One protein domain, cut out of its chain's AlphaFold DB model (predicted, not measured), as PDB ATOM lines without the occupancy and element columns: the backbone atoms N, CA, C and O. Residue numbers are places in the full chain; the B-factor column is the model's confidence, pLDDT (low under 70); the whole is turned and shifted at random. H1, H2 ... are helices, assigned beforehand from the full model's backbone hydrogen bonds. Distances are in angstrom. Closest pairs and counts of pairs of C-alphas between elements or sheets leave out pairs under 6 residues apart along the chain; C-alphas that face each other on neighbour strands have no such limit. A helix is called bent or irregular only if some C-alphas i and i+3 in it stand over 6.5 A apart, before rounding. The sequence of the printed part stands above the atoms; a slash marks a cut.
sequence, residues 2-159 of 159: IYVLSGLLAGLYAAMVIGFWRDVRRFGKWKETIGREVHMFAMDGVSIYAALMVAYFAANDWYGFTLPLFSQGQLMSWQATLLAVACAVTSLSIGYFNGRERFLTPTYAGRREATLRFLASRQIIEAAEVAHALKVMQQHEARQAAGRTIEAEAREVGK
ATOM      1  N   ILE A   2      71.614   6.989  32.430       86.94
ATOM      2  CA  ILE A   2      72.797   6.271  31.909       86.94
ATOM      3  C   ILE A   2      73.859   6.021  32.993       86.94
ATOM      4  O   ILE A   2      74.306   4.891  33.137       86.94
ATOM      5  N   TYR A   3      74.178   7.015  33.828       85.31
ATOM      6  CA  TYR A   3      75.134   6.847  34.932       85.31
ATOM      7  C   TYR A   3      74.773   5.723  35.904       85.31
ATOM      8  O   TYR A   3      75.644   4.979  36.337       85.31
ATOM      9  N   VAL A   4      73.486   5.588  36.227       86.06
ATOM     10  CA  VAL A   4      73.004   4.567  37.162       86.06
ATOM     11  C   VAL A   4      73.185   3.181  36.553       86.06
ATOM     12  O   VAL A   4      73.665   2.276  37.225       86.06
ATOM     13  N   LEU A   5      72.864   3.023  35.267       89.19
ATOM     14  CA  LEU A   5      73.014   1.753  34.564       89.19
ATOM     15  C   LEU A   5      74.493   1.372  34.384       89.19
ATOM     16  O   LEU A   5      74.885   0.259  34.730       89.19
ATOM     17  N   SER A   6      75.325   2.310  33.926       88.00
ATOM     18  CA  SER A   6      76.777   2.130  33.804       88.00
ATOM     19  C   SER A   6      77.423   1.811  35.156       88.00
ATOM     20  O   SER A   6      78.251   0.906  35.255       88.00
ATOM     21  N   GLY A   7      77.013   2.522  36.211       88.00
ATOM     22  CA  GLY A   7      77.512   2.340  37.571       88.00
ATOM     23  C   GLY A   7      77.095   1.004  38.173       88.00
ATOM     24  O   GLY A   7      77.917   0.340  38.796       88.00
ATOM     25  N   LEU A   8      75.856   0.559  37.940       90.00
ATOM     26  CA  LEU A   8      75.392  -0.764  38.362       90.00
ATOM     27  C   LEU A   8      76.195  -1.877  37.688       90.00
ATOM     28  O   LEU A   8      76.670  -2.777  38.376       90.00
ATOM     29  N   LEU A   9      76.389  -1.815  36.369       88.19
ATOM     30  CA  LEU A   9      77.139  -2.840  35.637       88.19
ATOM     31  C   LEU A   9      78.602  -2.914  36.090       88.19
ATOM     32  O   LEU A   9      79.090  -3.991  36.439       88.19
ATOM     33  N   ALA A  10      79.288  -1.771  36.137       89.75
ATOM     34  CA  ALA A  10      80.680  -1.712  36.571       89.75
ATOM     35  C   ALA A  10      80.827  -2.078  38.060       89.75
ATOM     36  O   ALA A  10      81.749  -2.799  38.438       89.75
ATOM     37  N   GLY A  11      79.883  -1.648  38.902       89.38
ATOM     38  CA  GLY A  11      79.851  -1.943  40.332       89.38
ATOM     39  C   GLY A  11      79.606  -3.420  40.642       89.38
ATOM     40  O   GLY A  11      80.287  -3.981  41.500       89.38
ATOM     41  N   LEU A  12      78.694  -4.079  39.918       89.06
ATOM     42  CA  LEU A  12      78.474  -5.524  40.034       89.06
ATOM     43  C   LEU A  12      79.748  -6.299  39.695       89.06
ATOM     44  O   LEU A  12      80.143  -7.193  40.444       89.06
ATOM     45  N   TYR A  13      80.424  -5.923  38.609       87.31
ATOM     46  CA  TYR A  13      81.692  -6.536  38.237       87.31
ATOM     47  C   TYR A  13      82.785  -6.291  39.295       87.31
ATOM     48  O   TYR A  13      83.414  -7.239  39.770       87.31
ATOM     49  N   ALA A  14      82.962  -5.048  39.749       90.12
ATOM     50  CA  ALA A  14      83.929  -4.713  40.794       90.12
ATOM     51  C   ALA A  14      83.670  -5.496  42.096       90.12
ATOM     52  O   ALA A  14      84.603  -6.022  42.705       90.12
ATOM     53  N   ALA A  15      82.406  -5.661  42.499       90.44
ATOM     54  CA  ALA A  15      82.035  -6.462  43.665       90.44
ATOM     55  C   ALA A  15      82.418  -7.947  43.515       90.44
ATOM     56  O   ALA A  15      82.758  -8.612  44.503       90.44
ATOM     57  N   MET A  16      82.396  -8.481  42.293       88.81
ATOM     58  CA  MET A  16      82.850  -9.843  42.012       88.81
ATOM     59  C   MET A  16      84.351  -9.996  42.173       88.81
ATOM     60  O   MET A  16      84.784 -10.900  42.891       88.81
ATOM     61  N   VAL A  17      85.119  -9.070  41.601       90.56
ATOM     62  CA  VAL A  17      86.578  -9.016  41.733       90.56
ATOM     63  C   VAL A  17      86.990  -8.894  43.201       90.56
ATOM     64  O   VAL A  17      87.771  -9.705  43.697       90.56
ATOM     65  N   ILE A  18      86.406  -7.942  43.935       91.06
ATOM     66  CA  ILE A  18      86.684  -7.740  45.365       91.06
ATOM     67  C   ILE A  18      86.362  -9.008  46.160       91.06
ATOM     68  O   ILE A  18      87.146  -9.439  47.009       91.06
ATOM     69  N   GLY A  19      85.213  -9.630  45.886       90.56
ATOM     70  CA  GLY A  19      84.826 -10.870  46.545       90.56
ATOM     71  C   GLY A  19      85.805 -12.012  46.271       90.56
ATOM     72  O   GLY A  19      86.152 -12.725  47.206       90.56
ATOM     73  N   PHE A  20      86.263 -12.161  45.025       90.69
ATOM     74  CA  PHE A  20      87.196 -13.214  44.622       90.69
ATOM     75  C   PHE A  20      88.505 -13.096  45.400       90.69
ATOM     76  O   PHE A  20      88.941 -14.048  46.040       90.69
ATOM     77  N   TRP A  21      89.086 -11.896  45.434       92.44
ATOM     78  CA  TRP A  21      90.313 -11.628  46.181       92.44
ATOM     79  C   TRP A  21      90.117 -11.792  47.694       92.44
ATOM     80  O   TRP A  21      90.977 -12.342  48.386       92.44
ATOM     81  N   ARG A  22      88.952 -11.416  48.227       91.69
ATOM     82  CA  ARG A  22      88.617 -11.688  49.630       91.69
ATOM     83  C   ARG A  22      88.560 -13.187  49.927       91.69
ATOM     84  O   ARG A  22      89.029 -13.602  50.985       91.69
ATOM     85  N   ASP A  23      88.006 -13.991  49.028       90.62
ATOM     86  CA  ASP A  23      87.936 -15.441  49.196       90.62
ATOM     87  C   ASP A  23      89.331 -16.082  49.057       90.62
ATOM     88  O   ASP A  23      89.702 -16.887  49.910       90.62
ATOM     89  N   VAL A  24      90.178 -15.628  48.119       90.38
ATOM     90  CA  VAL A  24      91.609 -16.010  48.047       90.38
ATOM     91  C   VAL A  24      92.318 -15.732  49.378       90.38
ATOM     92  O   VAL A  24      93.065 -16.572  49.883       90.38
ATOM     93  N   ARG A  25      92.052 -14.570  49.990       90.56
ATOM     94  CA  ARG A  25      92.595 -14.226  51.311       90.56
ATOM     95  C   ARG A  25      92.100 -15.171  52.405       90.56
ATOM     96  O   ARG A  25      92.890 -15.548  53.266       90.56
ATOM     97  N   ARG A  26      90.824 -15.569  52.373       90.19
ATOM     98  CA  ARG A  26      90.234 -16.513  53.340       90.19
ATOM     99  C   ARG A  26      90.825 -17.918  53.235       90.19
ATOM    100  O   ARG A  26      90.968 -18.567  54.260       90.19
ATOM    101  N   PHE A  27      91.226 -18.350  52.042       89.06
ATOM    102  CA  PHE A  27      91.945 -19.615  51.845       89.06
ATOM    103  C   PHE A  27      93.432 -19.558  52.248       89.06
ATOM    104  O   PHE A  27      94.153 -20.532  52.064       89.06
ATOM    105  N   GLY A  28      93.923 -18.433  52.786       87.62
ATOM    106  CA  GLY A  28      95.292 -18.312  53.307       87.62
ATOM    107  C   GLY A  28      96.387 -18.202  52.240       87.62
ATOM    108  O   GLY A  28      97.561 -18.093  52.583       87.62
ATOM    109  N   LYS A  29      96.028 -18.166  50.952       86.19
ATOM    110  CA  LYS A  29      96.973 -18.156  49.818       86.19
ATOM    111  C   LYS A  29      97.315 -16.761  49.279       86.19
ATOM    112  O   LYS A  29      98.026 -16.633  48.294       86.19
ATOM    113  N   TRP A  30      96.881 -15.698  49.962       87.25
ATOM    114  CA  TRP A  30      97.000 -14.299  49.517       87.25
ATOM    115  C   TRP A  30      98.385 -13.884  49.001       87.25
ATOM    116  O   TRP A  30      98.505 -13.432  47.865       87.25
ATOM    117  N   LYS A  31      99.429 -14.017  49.834       86.25
ATOM    118  CA  LYS A  31     100.784 -13.546  49.496       86.25
ATOM    119  C   LYS A  31     101.368 -14.305  48.303       86.25
ATOM    120  O   LYS A  31     101.956 -13.693  47.421       86.25
ATOM    121  N   GLU A  32     101.171 -15.619  48.288       85.12
ATOM    122  CA  GLU A  32     101.653 -16.511  47.234       85.12
ATOM    123  C   GLU A  32     100.957 -16.211  45.901       85.12
ATOM    124  O   GLU A  32     101.610 -16.026  44.877       85.12
ATOM    125  N   THR A  33      99.629 -16.079  45.928       84.62
ATOM    126  CA  THR A  33      98.832 -15.798  44.734       84.62
ATOM    127  C   THR A  33      99.140 -14.425  44.148       84.62
ATOM    128  O   THR A  33      99.330 -14.323  42.943       84.62
ATOM    129  N   ILE A  34      99.226 -13.369  44.964       84.75
ATOM    130  CA  ILE A  34      99.519 -12.022  44.447       84.75
ATOM    131  C   ILE A  34     100.934 -11.932  43.892       84.75
ATOM    132  O   ILE A  34     101.119 -11.320  42.849       84.75
ATOM    133  N   GLY A  35     101.917 -12.547  44.557       84.00
ATOM    134  CA  GLY A  35     103.300 -12.534  44.083       84.00
ATOM    135  C   GLY A  35     103.472 -13.210  42.719       84.00
ATOM    136  O   GLY A  35     104.282 -12.756  41.918       84.00
ATOM    137  N   ARG A  36     102.692 -14.260  42.436       82.12
ATOM    138  CA  ARG A  36     102.726 -14.972  41.148       82.12
ATOM    139  C   ARG A  36     101.861 -14.304  40.079       82.12
ATOM    140  O   ARG A  36     102.259 -14.231  38.925       82.12
ATOM    141  N   GLU A  37     100.709 -13.763  40.465       84.88
ATOM    142  CA  GLU A  37      99.690 -13.245  39.543       84.88
ATOM    143  C   GLU A  37      99.561 -11.716  39.618       84.88
ATOM    144  O   GLU A  37      98.460 -11.159  39.609       84.88
ATOM    145  N   VAL A  38     100.698 -11.017  39.689       86.88
ATOM    146  CA  VAL A  38     100.749  -9.551  39.835       86.88
ATOM    147  C   VAL A  38      99.997  -8.851  38.706       86.88
ATOM    148  O   VAL A  38      99.246  -7.912  38.962       86.88
ATOM    149  N   HIS A  39     100.156  -9.316  37.463       87.62
ATOM    150  CA  HIS A  39      99.480  -8.725  36.307       87.62
ATOM    151  C   HIS A  39      97.955  -8.815  36.435       87.62
ATOM    152  O   HIS A  39      97.250  -7.821  36.273       87.62
ATOM    153  N   MET A  40      97.454  -9.991  36.810       88.75
ATOM    154  CA  MET A  40      96.033 -10.244  37.011       88.75
ATOM    155  C   MET A  40      95.462  -9.372  38.134       88.75
ATOM    156  O   MET A  40      94.403  -8.770  37.958       88.75
ATOM    157  N   PHE A  41      96.175  -9.264  39.260       90.44
ATOM    158  CA  PHE A  41      95.796  -8.398  40.377       90.44
ATOM    159  C   PHE A  41      95.798  -6.913  39.986       90.44
ATOM    160  O   PHE A  41      94.866  -6.184  40.322       90.44
ATOM    161  N   ALA A  42      96.811  -6.465  39.240       91.06
ATOM    162  CA  ALA A  42      96.913  -5.087  38.771       91.06
ATOM    163  C   ALA A  42      95.771  -4.731  37.810       91.06
ATOM    164  O   ALA A  42      95.119  -3.705  37.994       91.06
ATOM    165  N   MET A  43      95.473  -5.593  36.836       91.50
ATOM    166  CA  MET A  43      94.363  -5.399  35.898       91.50
ATOM    167  C   MET A  43      93.009  -5.384  36.616       91.50
ATOM    168  O   MET A  43      92.168  -4.525  36.345       91.50
ATOM    169  N   ASP A  44      92.813  -6.264  37.597       92.12
ATOM    170  CA  ASP A  44      91.640  -6.237  38.471       92.12
ATOM    171  C   ASP A  44      91.548  -4.910  39.252       92.12
ATOM    172  O   ASP A  44      90.474  -4.314  39.332       92.12
ATOM    173  N   GLY A  45      92.670  -4.382  39.747       92.50
ATOM    174  CA  GLY A  45      92.741  -3.056  40.366       92.50
ATOM    175  C   GLY A  45      92.353  -1.920  39.413       92.50
ATOM    176  O   GLY A  45      91.524  -1.080  39.765       92.50
ATOM    177  N   VAL A  46      92.880  -1.925  38.184       93.62
ATOM    178  CA  VAL A  46      92.531  -0.948  37.136       93.62
ATOM    179  C   VAL A  46      91.041  -1.018  36.797       93.62
ATOM    180  O   VAL A  46      90.397   0.013  36.618       93.62
ATOM    181  N   SER A  47      90.462  -2.219  36.765       93.12
ATOM    182  CA  SER A  47      89.032  -2.392  36.506       93.12
ATOM    183  C   SER A  47      88.153  -1.813  37.622       93.12
ATOM    184  O   SER A  47      87.179  -1.120  37.336       93.12
ATOM    185  N   ILE A  48      88.532  -2.009  38.890       94.00
ATOM    186  CA  ILE A  48      87.833  -1.416  40.040       94.00
ATOM    187  C   ILE A  48      87.955   0.108  39.993       94.00
ATOM    188  O   ILE A  48      86.969   0.810  40.207       94.00
ATOM    189  N   TYR A  49      89.141   0.629  39.676       93.94
ATOM    190  CA  TYR A  49      89.347   2.063  39.497       93.94
ATOM    191  C   TYR A  49      88.441   2.635  38.399       93.94
ATOM    192  O   TYR A  49      87.762   3.636  38.623       93.94
ATOM    193  N   ALA A  50      88.357   1.970  37.244       93.25
ATOM    194  CA  ALA A  50      87.454   2.367  36.169       93.25
ATOM    195  C   ALA A  50      85.984   2.363  36.629       93.25
ATOM    196  O   ALA A  50      85.258   3.312  36.350       93.25
ATOM    197  N   ALA A  51      85.552   1.365  37.407       93.69
ATOM    198  CA  ALA A  51      84.208   1.341  37.984       93.69
ATOM    199  C   ALA A  51      83.945   2.520  38.940       93.69
ATOM    200  O   ALA A  51      82.881   3.137  38.880       93.69
ATOM    201  N   LEU A  52      84.918   2.883  39.784       93.31
ATOM    202  CA  LEU A  52      84.823   4.053  40.666       93.31
ATOM    203  C   LEU A  52      84.753   5.366  39.879       93.31
ATOM    204  O   LEU A  52      84.023   6.277  40.270       93.31
ATOM    205  N   MET A  53      85.452   5.457  38.746       92.94
ATOM    206  CA  MET A  53      85.402   6.638  37.883       92.94
ATOM    207  C   MET A  53      84.006   6.888  37.301       92.94
ATOM    208  O   MET A  53      83.619   8.042  37.132       92.94
ATOM    209  N   VAL A  54      83.192   5.847  37.091       92.81
ATOM    210  CA  VAL A  54      81.780   6.015  36.697       92.81
ATOM    211  C   VAL A  54      81.003   6.811  37.752       92.81
ATOM    212  O   VAL A  54      80.251   7.724  37.411       92.81
ATOM    213  N   ALA A  55      81.212   6.498  39.035       91.50
ATOM    214  CA  ALA A  55      80.586   7.221  40.138       91.50
ATOM    215  C   ALA A  55      81.134   8.650  40.269       91.50
ATOM    216  O   ALA A  55      80.367   9.573  40.532       91.50
ATOM    217  N   TYR A  56      82.435   8.844  40.030       91.56
ATOM    218  CA  TYR A  56      83.044  10.174  39.996       91.56
ATOM    219  C   TYR A  56      82.410  11.067  38.924       91.56
ATOM    220  O   TYR A  56      81.974  12.167  39.244       91.56
ATOM    221  N   PHE A  57      82.299  10.600  37.677       91.00
ATOM    222  CA  PHE A  57      81.709  11.406  36.603       91.00
ATOM    223  C   PHE A  57      80.222  11.694  36.835       91.00
ATOM    224  O   PHE A  57      79.765  12.790  36.524       91.00
ATOM    225  N   ALA A  58      79.485  10.767  37.455       90.06
ATOM    226  CA  ALA A  58      78.112  11.026  37.886       90.06
ATOM    227  C   ALA A  58      78.044  12.125  38.963       90.06
ATOM    228  O   ALA A  58      77.200  13.014  38.891       90.06
ATOM    229  N   ALA A  59      78.951  12.093  39.947       88.62
ATOM    230  CA  ALA A  59      79.026  13.113  40.991       88.62
ATOM    231  C   ALA A  59      79.493  14.477  40.452       88.62
ATOM    232  O   ALA A  59      79.000  15.512  40.903       88.62
ATOM    233  N   ASN A  60      80.404  14.485  39.475       90.25
ATOM    234  CA  ASN A  60      80.830  15.693  38.777       90.25
ATOM    235  C   ASN A  60      79.660  16.339  38.023       90.25
ATOM    236  O   ASN A  60      79.447  17.537  38.164       90.25
ATOM    237  N   ASP A  61      78.860  15.551  37.297       89.25
ATOM    238  CA  ASP A  61      77.715  16.067  36.535       89.25
ATOM    239  C   ASP A  61      76.579  16.561  37.448       89.25
ATOM    240  O   ASP A  61      76.042  17.644  37.240       89.25
ATOM    241  N   TRP A  62      76.229  15.804  38.497       89.75
ATOM    242  CA  TRP A  62      75.109  16.152  39.385       89.75
ATOM    243  C   TRP A  62      75.419  17.244  40.402       89.75
ATOM    244  O   TRP A  62      74.545  18.054  40.708       89.75
ATOM    245  N   TYR A  63      76.627  17.241  40.959       87.62
ATOM    246  CA  TYR A  63      76.974  18.077  42.111       87.62
ATOM    247  C   TYR A  63      78.119  19.048  41.825       87.62
ATOM    248  O   TYR A  63      78.531  19.774  42.727       87.62
ATOM    249  N   GLY A  64      78.677  19.042  40.611       84.56
ATOM    250  CA  GLY A  64      79.865  19.834  40.291       84.56
ATOM    251  C   GLY A  64      81.113  19.386  41.055       84.56
ATOM    252  O   GLY A  64      82.061  20.155  41.182       84.56
ATOM    253  N   PHE A  65      81.124  18.160  41.594       85.94
ATOM    254  CA  PHE A  65      82.239  17.652  42.391       85.94
ATOM    255  C   PHE A  65      83.494  17.465  41.530       85.94
ATOM    256  O   PHE A  65      83.485  16.686  40.575       85.94
ATOM    257  N   THR A  66      84.595  18.123  41.889       84.56
ATOM    258  CA  THR A  66      85.892  17.991  41.214       84.56
ATOM    259  C   THR A  66      86.941  17.473  42.191       84.56
ATOM    260  O   THR A  66      87.037  17.919  43.335       84.56
ATOM    261  N   LEU A  67      87.735  16.491  41.758       81.12
ATOM    262  CA  LEU A  67      88.887  16.050  42.543       81.12
ATOM    263  C   LEU A  67      90.050  17.034  42.340       81.12
ATOM    264  O   LEU A  67      90.264  17.465  41.210       81.12
ATOM    265  N   PRO A  68      90.882  17.294  43.366       77.31
ATOM    266  CA  PRO A  68      92.028  18.207  43.259       77.31
ATOM    267  C   PRO A  68      93.036  17.830  42.164       77.31
ATOM    268  O   PRO A  68      93.789  18.674  41.694       77.31
ATOM    269  N   LEU A  69      93.061  16.552  41.775       76.69
ATOM    270  CA  LEU A  69      93.935  16.027  40.727       76.69
ATOM    271  C   LEU A  69      93.446  16.371  39.309       76.69
ATOM    272  O   LEU A  69      94.232  16.367  38.366       76.69
ATOM    273  N   PHE A  70      92.151  16.641  39.154       72.31
ATOM    274  CA  PHE A  70      91.539  17.027  37.893       72.31
ATOM    275  C   PHE A  70      91.263  18.529  37.954       72.31
ATOM    276  O   PHE A  70      90.203  18.959  38.388       72.31
ATOM    277  N   SER A  71      92.228  19.340  37.511       63.66
ATOM    278  CA  SER A  71      92.136  20.813  37.509       63.66
ATOM    279  C   SER A  71      91.065  21.386  36.568       63.66
ATOM    280  O   SER A  71      90.979  22.600  36.395       63.66
ATOM    281  N   GLN A  72      90.279  20.530  35.916       65.94
ATOM    282  CA  GLN A  72      89.147  20.948  35.104       65.94
ATOM    283  C   GLN A  72      87.930  21.109  36.019       65.94
ATOM    284  O   GLN A  72      87.689  20.279  36.893       65.94
ATOM    285  N   GLY A  73      87.191  22.207  35.840       75.25
ATOM    286  CA  GLY A  73      85.938  22.460  36.551       75.25
ATOM    287  C   GLY A  73      84.863  21.410  36.241       75.25
ATOM    288  O   GLY A  73      85.137  20.346  35.687       75.25
ATOM    289  N   GLN A  74      83.611  21.708  36.584       84.75
ATOM    290  CA  GLN A  74      82.495  20.839  36.212       84.75
ATOM    291  C   GLN A  74      82.478  20.610  34.693       84.75
ATOM    292  O   GLN A  74      82.502  21.563  33.910       84.75
ATOM    293  N   LEU A  75      82.469  19.342  34.285       84.62
ATOM    294  CA  LEU A  75      82.436  18.966  32.878       84.62
ATOM    295  C   LEU A  75      81.064  19.275  32.280       84.62
ATOM    296  O   LEU A  75      80.047  19.315  32.974       84.62
ATOM    297  N   MET A  76      81.013  19.423  30.956       87.81
ATOM    298  CA  MET A  76      79.726  19.404  30.268       87.81
ATOM    299  C   MET A  76      79.077  18.025  30.425       87.81
ATOM    300  O   MET A  76      79.748  17.001  30.288       87.81
ATOM    301  N   SER A  77      77.756  17.990  30.619       87.19
ATOM    302  CA  SER A  77      77.022  16.746  30.903       87.19
ATOM    303  C   SER A  77      77.243  15.641  29.856       87.19
ATOM    304  O   SER A  77      77.391  14.465  30.197       87.19
ATOM    305  N   TRP A  78      77.380  15.997  28.573       87.62
ATOM    306  CA  TRP A  78      77.686  15.021  27.520       87.62
ATOM    307  C   TRP A  78      79.104  14.431  27.643       87.62
ATOM    308  O   TRP A  78      79.290  13.243  27.387       87.62
ATOM    309  N   GLN A  79      80.094  15.222  28.079       90.06
ATOM    310  CA  GLN A  79      81.470  14.760  28.304       90.06
ATOM    311  C   GLN A  79      81.527  13.806  29.496       90.06
ATOM    312  O   GLN A  79      82.088  12.718  29.384       90.06
ATOM    313  N   ALA A  80      80.892  14.184  30.610       88.62
ATOM    314  CA  ALA A  80      80.788  13.334  31.792       88.62
ATOM    315  C   ALA A  80      80.076  12.009  31.468       88.62
ATOM    316  O   ALA A  80      80.544  10.942  31.868       88.62
ATOM    317  N   THR A  81      79.009  12.055  30.662       90.12
ATOM    318  CA  THR A  81      78.283  10.854  30.224       90.12
ATOM    319  C   THR A  81      79.172   9.934  29.390       90.12
ATOM    320  O   THR A  81      79.234   8.735  29.663       90.12
ATOM    321  N   LEU A  82      79.886  10.470  28.393       91.25
ATOM    322  CA  LEU A  82      80.777   9.671  27.547       91.25
ATOM    323  C   LEU A  82      81.916   9.039  28.348       91.25
ATOM    324  O   LEU A  82      82.197   7.857  28.166       91.25
ATOM    325  N   LEU A  83      82.537   9.792  29.257       91.88
ATOM    326  CA  LEU A  83      83.617   9.284  30.102       91.88
ATOM    327  C   LEU A  83      83.119   8.204  31.067       91.88
ATOM    328  O   LEU A  83      83.759   7.165  31.205       91.88
ATOM    329  N   ALA A  84      81.941   8.386  31.667       91.88
ATOM    330  CA  ALA A  84      81.317   7.372  32.511       91.88
ATOM    331  C   ALA A  84      81.026   6.073  31.740       91.88
ATOM    332  O   ALA A  84      81.295   4.979  32.238       91.88
ATOM    333  N   VAL A  85      80.498   6.175  30.515       92.31
ATOM    334  CA  VAL A  85      80.256   5.010  29.649       92.31
ATOM    335  C   VAL A  85      81.574   4.348  29.251       92.31
ATOM    336  O   VAL A  85      81.689   3.129  29.362       92.31
ATOM    337  N   ALA A  86      82.583   5.126  28.856       93.69
ATOM    338  CA  ALA A  86      83.904   4.611  28.513       93.69
ATOM    339  C   ALA A  86      84.525   3.848  29.691       93.69
ATOM    340  O   ALA A  86      84.947   2.709  29.522       93.69
ATOM    341  N   CYS A  87      84.484   4.407  30.902       93.25
ATOM    342  CA  CYS A  87      84.969   3.745  32.110       93.25
ATOM    343  C   CYS A  87      84.219   2.441  32.417       93.25
ATOM    344  O   CYS A  87      84.850   1.441  32.769       93.25
ATOM    345  N   ALA A  88      82.895   2.412  32.243       92.19
ATOM    346  CA  ALA A  88      82.118   1.188  32.410       92.19
ATOM    347  C   ALA A  88      82.513   0.118  31.375       92.19
ATOM    348  O   ALA A  88      82.763  -1.032  31.742       92.19
ATOM    349  N   VAL A  89      82.653   0.497  30.100       93.50
ATOM    350  CA  VAL A  89      83.105  -0.401  29.026       93.50
ATOM    351  C   VAL A  89      84.522  -0.905  29.286       93.50
ATOM    352  O   VAL A  89      84.774  -2.098  29.124       93.50
ATOM    353  N   THR A  90      85.438  -0.048  29.739       92.62
ATOM    354  CA  THR A  90      86.804  -0.434  30.111       92.62
ATOM    355  C   THR A  90      86.794  -1.429  31.266       92.62
ATOM    356  O   THR A  90      87.442  -2.468  31.170       92.62
ATOM    357  N   SER A  91      86.021  -1.170  32.327       91.50
ATOM    358  CA  SER A  91      85.896  -2.091  33.462       91.50
ATOM    359  C   SER A  91      85.413  -3.474  33.017       91.50
ATOM    360  O   SER A  91      85.988  -4.485  33.419       91.50
ATOM    361  N   LEU A  92      84.372  -3.527  32.181       89.50
ATOM    362  CA  LEU A  92      83.811  -4.785  31.683       89.50
ATOM    363  C   LEU A  92      84.763  -5.495  30.714       89.50
ATOM    364  O   LEU A  92      84.937  -6.708  30.808       89.50
ATOM    365  N   SER A  93      85.418  -4.747  29.823       90.69
ATOM    366  CA  SER A  93      86.408  -5.278  28.879       90.69
ATOM    367  C   SER A  93      87.579  -5.914  29.615       90.69
ATOM    368  O   SER A  93      87.945  -7.049  29.321       90.69
ATOM    369  N   ILE A  94      88.123  -5.229  30.627       89.62
ATOM    370  CA  ILE A  94      89.182  -5.797  31.464       89.62
ATOM    371  C   ILE A  94      88.688  -7.077  32.131       89.62
ATOM    372  O   ILE A  94      89.409  -8.066  32.128       89.62
ATOM    373  N   GLY A  95      87.458  -7.110  32.641       83.00
ATOM    374  CA  GLY A  95      86.918  -8.334  33.225       83.00
ATOM    375  C   GLY A  95      86.772  -9.491  32.259       83.00
ATOM    376  O   GLY A  95      87.083 -10.633  32.605       83.00
ATOM    377  N   TYR A  96      86.369  -9.200  31.030       84.62
ATOM    378  CA  TYR A  96      86.289 -10.195  29.977       84.62
ATOM    379  C   TYR A  96      87.673 -10.755  29.618       84.62
ATOM    380  O   TYR A  96      87.845 -11.970  29.558       84.62
ATOM    381  N   PHE A  97      88.689  -9.908  29.447       86.00
ATOM    382  CA  PHE A  97      90.026 -10.378  29.061       86.00
ATOM    383  C   PHE A  97      90.841 -10.954  30.229       86.00
ATOM    384  O   PHE A  97      91.588 -11.906  30.039       86.00
ATOM    385  N   ASN A  98      90.679 -10.422  31.440       85.00
ATOM    386  CA  ASN A  98      91.473 -10.794  32.615       85.00
ATOM    387  C   ASN A  98      90.830 -11.907  33.459       85.00
ATOM    388  O   ASN A  98      91.472 -12.489  34.335       85.00
ATOM    389  N   GLY A  99      89.528 -12.167  33.305       70.06
ATOM    390  CA  GLY A  99      88.802 -12.981  34.280       70.06
ATOM    391  C   GLY A  99      87.539 -13.669  33.795       70.06
ATOM    392  O   GLY A  99      86.802 -14.159  34.648       70.06
ATOM    393  N   ARG A 100      87.288 -13.764  32.480       74.81
ATOM    394  CA  ARG A 100      86.069 -14.390  31.929       74.81
ATOM    395  C   ARG A 100      85.754 -15.741  32.561       74.81
ATOM    396  O   ARG A 100      84.617 -15.998  32.935       74.81
ATOM    397  N   GLU A 101      86.765 -16.580  32.729       77.56
ATOM    398  CA  GLU A 101      86.601 -17.913  33.302       77.56
ATOM    399  C   GLU A 101      86.298 -17.930  34.809       77.56
ATOM    400  O   GLU A 101      85.752 -18.913  35.308       77.56
ATOM    401  N   ARG A 102      86.618 -16.851  35.536       79.81
ATOM    402  CA  ARG A 102      86.399 -16.728  36.987       79.81
ATOM    403  C   ARG A 102      84.962 -16.368  37.350       79.81
ATOM    404  O   ARG A 102      84.552 -16.590  38.483       79.81
ATOM    405  N   PHE A 103      84.208 -15.785  36.420       78.88
ATOM    406  CA  PHE A 103      82.914 -15.162  36.722       78.88
ATOM    407  C   PHE A 103      81.754 -15.709  35.880       78.88
ATOM    408  O   PHE A 103      80.720 -15.056  35.768       78.88
ATOM    409  N   LEU A 104      81.895 -16.921  35.326       76.81
ATOM    410  CA  LEU A 104      80.848 -17.587  34.534       76.81
ATOM    411  C   LEU A 104      79.553 -17.816  35.329       76.81
ATOM    412  O   LEU A 104      78.463 -17.748  34.767       76.81
ATOM    413  N   THR A 105      79.668 -18.053  36.637       80.81
ATOM    414  CA  THR A 105      78.525 -18.224  37.538       80.81
ATOM    415  C   THR A 105      78.520 -17.089  38.555       80.81
ATOM    416  O   THR A 105      79.187 -17.190  39.590       80.81
ATOM    417  N   PRO A 106      77.790 -15.988  38.289       72.88
ATOM    418  CA  PRO A 106      77.872 -14.789  39.100       72.88
ATOM    419  C   PRO A 106      77.047 -14.881  40.399       72.88
ATOM    420  O   PRO A 106      76.236 -14.014  40.712       72.88
ATOM    421  N   THR A 107      77.276 -15.925  41.195       83.81
ATOM    422  CA  THR A 107      76.638 -16.149  42.498       83.81
ATOM    423  C   THR A 107      77.678 -16.209  43.615       83.81
ATOM    424  O   THR A 107      78.883 -16.317  43.378       83.81
ATOM    425  N   TYR A 108      77.230 -16.144  44.873       79.31
ATOM    426  CA  TYR A 108      78.134 -16.277  46.019       79.31
ATOM    427  C   TYR A 108      78.864 -17.628  46.036       79.31
ATOM    428  O   TYR A 108      80.072 -17.665  46.265       79.31
ATOM    429  N   ALA A 109      78.136 -18.715  45.765       83.25
ATOM    430  CA  ALA A 109      78.695 -20.058  45.672       83.25
ATOM    431  C   ALA A 109      79.621 -20.197  44.454       83.25
ATOM    432  O   ALA A 109      80.758 -20.635  44.613       83.25
ATOM    433  N   GLY A 110      79.184 -19.720  43.282       84.12
ATOM    434  CA  GLY A 110      79.962 -19.792  42.043       84.12
ATOM    435  C   GLY A 110      81.292 -19.045  42.128       84.12
ATOM    436  O   GLY A 110      82.311 -19.526  41.646       84.12
ATOM    437  N   ARG A 111      81.337 -17.914  42.839       88.25
ATOM    438  CA  ARG A 111      82.594 -17.200  43.104       88.25
ATOM    439  C   ARG A 111      83.567 -18.007  43.966       88.25
ATOM    440  O   ARG A 111      84.752 -18.038  43.654       88.25
ATOM    441  N   ARG A 112      83.091 -18.658  45.033       86.06
ATOM    442  CA  ARG A 112      83.951 -19.502  45.884       86.06
ATOM    443  C   ARG A 112      84.471 -20.716  45.125       86.06
ATOM    444  O   ARG A 112      85.642 -21.056  45.262       86.06
ATOM    445  N   GLU A 113      83.615 -21.341  44.323       89.31
ATOM    446  CA  GLU A 113      84.001 -22.422  43.419       89.31
ATOM    447  C   GLU A 113      85.067 -21.949  42.426       89.31
ATOM    448  O   GLU A 113      86.103 -22.592  42.294       89.31
ATOM    449  N   ALA A 114      84.876 -20.785  41.801       87.56
ATOM    450  CA  ALA A 114      85.860 -20.205  40.895       87.56
ATOM    451  C   ALA A 114      87.201 -19.933  41.591       87.56
ATOM    452  O   ALA A 114      88.254 -20.207  41.016       87.56
ATOM    453  N   THR A 115      87.183 -19.448  42.837       89.75
ATOM    454  CA  THR A 115      88.395 -19.303  43.654       89.75
ATOM    455  C   THR A 115      89.067 -20.651  43.915       89.75
ATOM    456  O   THR A 115      90.277 -20.757  43.743       89.75
ATOM    457  N   LEU A 116      88.314 -21.690  44.286       90.06
ATOM    458  CA  LEU A 116      88.864 -23.031  44.501       90.06
ATOM    459  C   LEU A 116      89.448 -23.619  43.217       90.06
ATOM    460  O   LEU A 116      90.575 -24.104  43.236       90.06
ATOM    461  N   ARG A 117      88.726 -23.524  42.097       90.25
ATOM    462  CA  ARG A 117      89.184 -23.983  40.782       90.25
ATOM    463  C   ARG A 117      90.479 -23.291  40.380       90.25
ATOM    464  O   ARG A 117      91.403 -23.942  39.905       90.25
ATOM    465  N   PHE A 118      90.545 -21.983  40.605       89.69
ATOM    466  CA  PHE A 118      91.729 -21.181  40.344       89.69
ATOM    467  C   PHE A 118      92.918 -21.586  41.227       89.69
ATOM    468  O   PHE A 118      94.029 -21.723  40.731       89.69
ATOM    469  N   LEU A 119      92.713 -21.805  42.527       90.00
ATOM    470  CA  LEU A 119      93.797 -22.233  43.416       90.00
ATOM    471  C   LEU A 119      94.255 -23.668  43.110       90.00
ATOM    472  O   LEU A 119      95.453 -23.944  43.124       90.00
ATOM    473  N   ALA A 120      93.319 -24.568  42.802       90.25
ATOM    474  CA  ALA A 120      93.604 -25.960  42.475       90.25
ATOM    475  C   ALA A 120      94.395 -26.089  41.168       90.25
ATOM    476  O   ALA A 120      95.391 -26.809  41.131       90.25
ATOM    477  N   SER A 121      94.010 -25.357  40.115       87.94
ATOM    478  CA  SER A 121      94.749 -25.384  38.848       87.94
ATOM    479  C   SER A 121      96.200 -24.937  39.028       87.94
ATOM    480  O   SER A 121      97.100 -25.539  38.448       87.94
ATOM    481  N   ARG A 122      96.455 -23.949  39.894       85.81
ATOM    482  CA  ARG A 122      97.816 -23.483  40.198       85.81
ATOM    483  C   ARG A 122      98.654 -24.520  40.928       85.81
ATOM    484  O   ARG A 122      99.808 -24.704  40.561       85.81
ATOM    485  N   GLN A 123      98.077 -25.234  41.892       87.44
ATOM    486  CA  GLN A 123      98.789 -26.323  42.568       87.44
ATOM    487  C   GLN A 123      99.129 -27.469  41.608       87.44
ATOM    488  O   GLN A 123     100.217 -28.029  41.687       87.44
ATOM    489  N   ILE A 124      98.224 -27.797  40.679       88.62
ATOM    490  CA  ILE A 124      98.466 -28.834  39.664       88.62
ATOM    491  C   ILE A 124      99.603 -28.419  38.726       88.62
ATOM    492  O   ILE A 124     100.496 -29.222  38.461       88.62
ATOM    493  N   ILE A 125      99.587 -27.174  38.244       87.88
ATOM    494  CA  ILE A 125     100.643 -26.641  37.373       87.88
ATOM    495  C   ILE A 125     101.986 -26.660  38.101       87.88
ATOM    496  O   ILE A 125     102.961 -27.166  37.558       87.88
ATOM    497  N   GLU A 126     102.031 -26.194  39.346       87.75
ATOM    498  CA  GLU A 126     103.261 -26.189  40.136       87.75
ATOM    499  C   GLU A 126     103.805 -27.603  40.370       87.75
ATOM    500  O   GLU A 126     104.995 -27.846  40.181       87.75
ATOM    501  N   ALA A 127     102.945 -28.561  40.720       89.44
ATOM    502  CA  ALA A 127     103.360 -29.951  40.870       89.44
ATOM    503  C   ALA A 127     103.923 -30.522  39.555       89.44
ATOM    504  O   ALA A 127     104.918 -31.247  39.573       89.44
ATOM    505  N   ALA A 128     103.321 -30.169  38.415       91.06
ATOM    506  CA  ALA A 128     103.799 -30.580  37.098       91.06
ATOM    507  C   ALA A 128     105.148 -29.933  36.735       91.06
ATOM    508  O   ALA A 128     106.038 -30.623  36.235       91.06
ATOM    509  N   GLU A 129     105.331 -28.643  37.025       91.62
ATOM    510  CA  GLU A 129     106.588 -27.916  36.814       91.62
ATOM    511  C   GLU A 129     107.722 -28.491  37.673       91.62
ATOM    512  O   GLU A 129     108.809 -28.759  37.160       91.62
ATOM    513  N   VAL A 130     107.460 -28.767  38.956       92.81
ATOM    514  CA  VAL A 130     108.440 -29.372  39.873       92.81
ATOM    515  C   VAL A 130     108.799 -30.792  39.438       92.81
ATOM    516  O   VAL A 130     109.980 -31.140  39.391       92.81
ATOM    517  N   ALA A 131     107.812 -31.614  39.067       92.69
ATOM    518  CA  ALA A 131     108.062 -32.967  38.570       92.69
ATOM    519  C   ALA A 131     108.896 -32.954  37.280       92.69
ATOM    520  O   ALA A 131     109.802 -33.775  37.107       92.69
ATOM    521  N   HIS A 132     108.624 -32.004  36.382       91.88
ATOM    522  CA  HIS A 132     109.406 -31.820  35.167       91.88
ATOM    523  C   HIS A 132     110.847 -31.394  35.480       91.88
ATOM    524  O   HIS A 132     111.785 -32.006  34.969       91.88
ATOM    525  N   ALA A 133     111.035 -30.409  36.362       92.50
ATOM    526  CA  ALA A 133     112.355 -29.938  36.774       92.50
ATOM    527  C   ALA A 133     113.192 -31.058  37.414       92.50
ATOM    528  O   ALA A 133     114.350 -31.253  37.040       92.50
ATOM    529  N   LEU A 134     112.593 -31.856  38.307       93.62
ATOM    530  CA  LEU A 134     113.263 -32.988  38.952       93.62
ATOM    531  C   LEU A 134     113.725 -34.031  37.924       93.62
ATOM    532  O   LEU A 134     114.859 -34.509  37.974       93.62
ATOM    533  N   LYS A 135     112.867 -34.352  36.948       93.44
ATOM    534  CA  LYS A 135     113.196 -35.288  35.868       93.44
ATOM    535  C   LYS A 135     114.361 -34.782  35.017       93.44
ATOM    536  O   LYS A 135     115.246 -35.562  34.668       93.44
ATOM    537  N   VAL A 136     114.380 -33.488  34.694       92.75
ATOM    538  CA  VAL A 136     115.478 -32.868  33.941       92.75
ATOM    539  C   VAL A 136     116.784 -32.918  34.741       92.75
ATOM    540  O   VAL A 136     117.820 -33.245  34.163       92.75
ATOM    541  N   MET A 137     116.755 -32.667  36.054       90.75
ATOM    542  CA  MET A 137     117.942 -32.777  36.915       90.75
ATOM    543  C   MET A 137     118.497 -34.207  36.953       90.75
ATOM    544  O   MET A 137     119.677 -34.405  36.675       90.75
ATOM    545  N   GLN A 138     117.644 -35.211  37.185       90.62
ATOM    546  CA  GLN A 138     118.053 -36.623  37.195       90.62
ATOM    547  C   GLN A 138     118.678 -37.061  35.862       90.62
ATOM    548  O   GLN A 138     119.656 -37.805  35.837       90.62
ATOM    549  N   GLN A 139     118.151 -36.577  34.733       88.38
ATOM    550  CA  GLN A 139     118.727 -36.856  33.416       88.38
ATOM    551  C   GLN A 139     120.108 -36.215  33.224       88.38
ATOM    552  O   GLN A 139     120.975 -36.824  32.595       88.38
ATOM    553  N   HIS A 140     120.331 -35.010  33.754       87.75
ATOM    554  CA  HIS A 140     121.649 -34.373  33.720       87.75
ATOM    555  C   HIS A 140     122.655 -35.114  34.604       87.75
ATOM    556  O   HIS A 140     123.768 -35.375  34.149       87.75
ATOM    557  N   GLU A 141     122.262 -35.524  35.811       86.25
ATOM    558  CA  GLU A 141     123.113 -36.318  36.706       86.25
ATOM    559  C   GLU A 141     123.485 -37.670  36.088       86.25
ATOM    560  O   GLU A 141     124.658 -38.043  36.088       86.25
ATOM    561  N   ALA A 142     122.522 -38.372  35.481       84.50
ATOM    562  CA  ALA A 142     122.773 -39.638  34.794       84.50
ATOM    563  C   ALA A 142     123.742 -39.475  33.609       84.50
ATOM    564  O   ALA A 142     124.640 -40.295  33.424       84.50
ATOM    565  N   ARG A 143     123.616 -38.390  32.832       81.50
ATOM    566  CA  ARG A 143     124.544 -38.075  31.732       81.50
ATOM    567  C   ARG A 143     125.943 -37.718  32.232       81.50
ATOM    568  O   ARG A 143     126.921 -38.156  31.639       81.50
ATOM    569  N   GLN A 144     126.057 -36.961  33.322       80.44
ATOM    570  CA  GLN A 144     127.348 -36.632  33.938       80.44
ATOM    571  C   GLN A 144     128.017 -37.851  34.581       80.44
ATOM    572  O   GLN A 144     129.240 -37.976  34.550       80.44
ATOM    573  N   ALA A 145     127.242 -38.756  35.181       74.94
ATOM    574  CA  ALA A 145     127.748 -40.024  35.693       74.94
ATOM    575  C   ALA A 145     128.267 -40.911  34.551       74.94
ATOM    576  O   ALA A 145     129.404 -41.365  34.623       74.94
ATOM    577  N   ALA A 146     127.493 -41.062  33.471       73.19
ATOM    578  CA  ALA A 146     127.906 -41.814  32.286       73.19
ATOM    579  C   ALA A 146     129.143 -41.208  31.591       73.19
ATOM    580  O   ALA A 146     130.033 -41.934  31.162       73.19
ATOM    581  N   GLY A 147     129.244 -39.878  31.512       72.44
ATOM    582  CA  GLY A 147     130.435 -39.207  30.981       72.44
ATOM    583  C   GLY A 147     131.691 -39.488  31.813       72.44
ATOM    584  O   GLY A 147     132.736 -39.812  31.254       72.44
ATOM    585  N   ARG A 148     131.574 -39.455  33.149       72.12
ATOM    586  CA  ARG A 148     132.683 -39.772  34.065       72.12
ATOM    587  C   ARG A 148     133.137 -41.228  33.978       72.12
ATOM    588  O   ARG A 148     134.332 -41.481  34.086       72.12
ATOM    589  N   THR A 149     132.224 -42.180  33.783       72.00
ATOM    590  CA  THR A 149     132.596 -43.595  33.614       72.00
ATOM    591  C   THR A 149     133.329 -43.835  32.296       72.00
ATOM    592  O   THR A 149     134.329 -44.542  32.292       72.00
ATOM    593  N   ILE A 150     132.902 -43.187  31.206       69.88
ATOM    594  CA  ILE A 150     133.573 -43.298  29.898       69.88
ATOM    595  C   ILE A 150     134.987 -42.694  29.956       69.88
ATOM    596  O   ILE A 150     135.933 -43.263  29.419       69.88
ATOM    597  N   GLU A 151     135.153 -41.557  30.636       68.62
ATOM    598  CA  GLU A 151     136.460 -40.909  30.802       68.62
ATOM    599  C   GLU A 151     137.411 -41.726  31.702       68.62
ATOM    600  O   GLU A 151     138.617 -41.769  31.454       68.62
ATOM    601  N   ALA A 152     136.874 -42.421  32.712       68.50
ATOM    602  CA  ALA A 152     137.637 -43.342  33.553       68.50
ATOM    603  C   ALA A 152     138.101 -44.591  32.778       68.50
ATOM    604  O   ALA A 152     139.289 -44.910  32.824       68.50
ATOM    605  N   GLU A 153     137.216 -45.241  32.014       64.94
ATOM    606  CA  GLU A 153     137.578 -46.391  31.166       64.94
ATOM    607  C   GLU A 153     138.619 -46.013  30.102       64.94
ATOM    608  O   GLU A 153     139.608 -46.722  29.913       64.94
ATOM    609  N   ALA A 154     138.469 -44.854  29.450       65.12
ATOM    610  CA  ALA A 154     139.437 -44.374  28.463       65.12
ATOM    611  C   ALA A 154     140.843 -44.154  29.059       65.12
ATOM    612  O   ALA A 154     141.848 -44.294  28.360       65.12
ATOM    613  N   ARG A 155     140.932 -43.830  30.356       68.38
ATOM    614  CA  ARG A 155     142.201 -43.617  31.066       68.38
ATOM    615  C   ARG A 155     142.876 -44.919  31.500       68.38
ATOM    616  O   ARG A 155     144.100 -44.939  31.618       68.38
ATOM    617  N   GLU A 156     142.110 -45.979  31.742       63.88
ATOM    618  CA  GLU A 156     142.646 -47.306  32.071       63.88
ATOM    619  C   GLU A 156     143.189 -48.035  30.837       63.88
ATOM    620  O   GLU A 156     144.233 -48.667  30.930       63.88
ATOM    621  N   VAL A 157     142.556 -47.881  29.669       64.62
ATOM    622  CA  VAL A 157     143.012 -48.497  28.404       64.62
ATOM    623  C   VAL A 157     144.297 -47.854  27.852       64.62
ATOM    624  O   VAL A 157     145.012 -48.465  27.063       64.62
ATOM    625  N   GLY A 158     144.603 -46.615  28.251       59.00
ATOM    626  CA  GLY A 158     145.797 -45.882  27.813       59.00
ATOM    627  C   GLY A 158     147.070 -46.118  28.640       59.00
ATOM    628  O   GLY A 158     148.081 -45.474  28.355       59.00
ATOM    629  N   LYS A 159     147.025 -46.970  29.672       49.91
ATOM    630  CA  LYS A 159     148.181 -47.385  30.486       49.91
ATOM    631  C   LYS A 159     148.659 -48.774  30.089       49.91
ATOM    632  O   LYS A 159     149.891 -48.972  30.153       49.91
TER     633      LYS A 159
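AT A GLANCE: This is residues 2 to 159 of the 159 residues of an uncharacterized protein of Castellaniella defragrans 65Phen (UniProt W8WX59). A long arm, residues 123 to 159, of which 123 to 157 belong to H5, sticks out from a body in which H1, H3 and H4 make an up-and-down bundle, each running against the one before it. Short H2 makes the turn between H1 and H3. The printed part has 158 residues with five named helices, H1 to H5 in order, and no named strand: all helix. It is extended, with a radius of gyration of the C-alphas of 26.6 A, and spans 97 by 38 by 22 A.

IN THESE COORDINATES: Find C-alpha 108 at (78.134, -16.277, 46.019); from there H5, residues 108 to 157, runs 74.5 A to C-alpha 157 at (143.012, -48.497, 28.404). H1, residues 2 to 26, starts at (72.797, 6.271, 31.909) and spans 35.8 A. H2 is residues 30 to 36, H3 residues 38 to 63, 36.5 A, and H4 residues 77 to 102, 35.3 A. H4 is irregular: C-alphas 98 and 101 are 8.7 A apart, and it has a kink of 52 degrees near residue 96.

HOW THE PARTS SIT: Look at residues 111 to 115, where H5 touches H1 at a steep tilt of 50 degrees; the closest C-alphas, Phe 20 and Arg 111, are 6.3 A apart. H5 touches H4 too, closest at C-alphas Arg 102 and Ala 114, 5.3 A. H1, the hub, touches H3 at C-alphas Ala 10 and Ala 51, 4.9 A, opposite ways at a shallow tilt of 34 degrees, only just short of steep. H3 and H4 form a hairpin, closest at C-alphas Ser 47 and Ser 91, 4.4 A. H1 and H2 only just touch, only at the corner, with 3 pairs of C-alphas within 8 A. O i to N i+4 pairs are within hydrogen-bond range throughout H1, H2 and H5, in 21 of 22 in H3 and 20 of 22 in H4.

THE WHOLE: C-alphas Tyr 63 and Lys 159, the farthest apart, are 97.4 A apart. The printed part has no cut; the link from H3 to H4 is long. Look for pLDDT under 70 at residues 71 to 72 and 150 to 159.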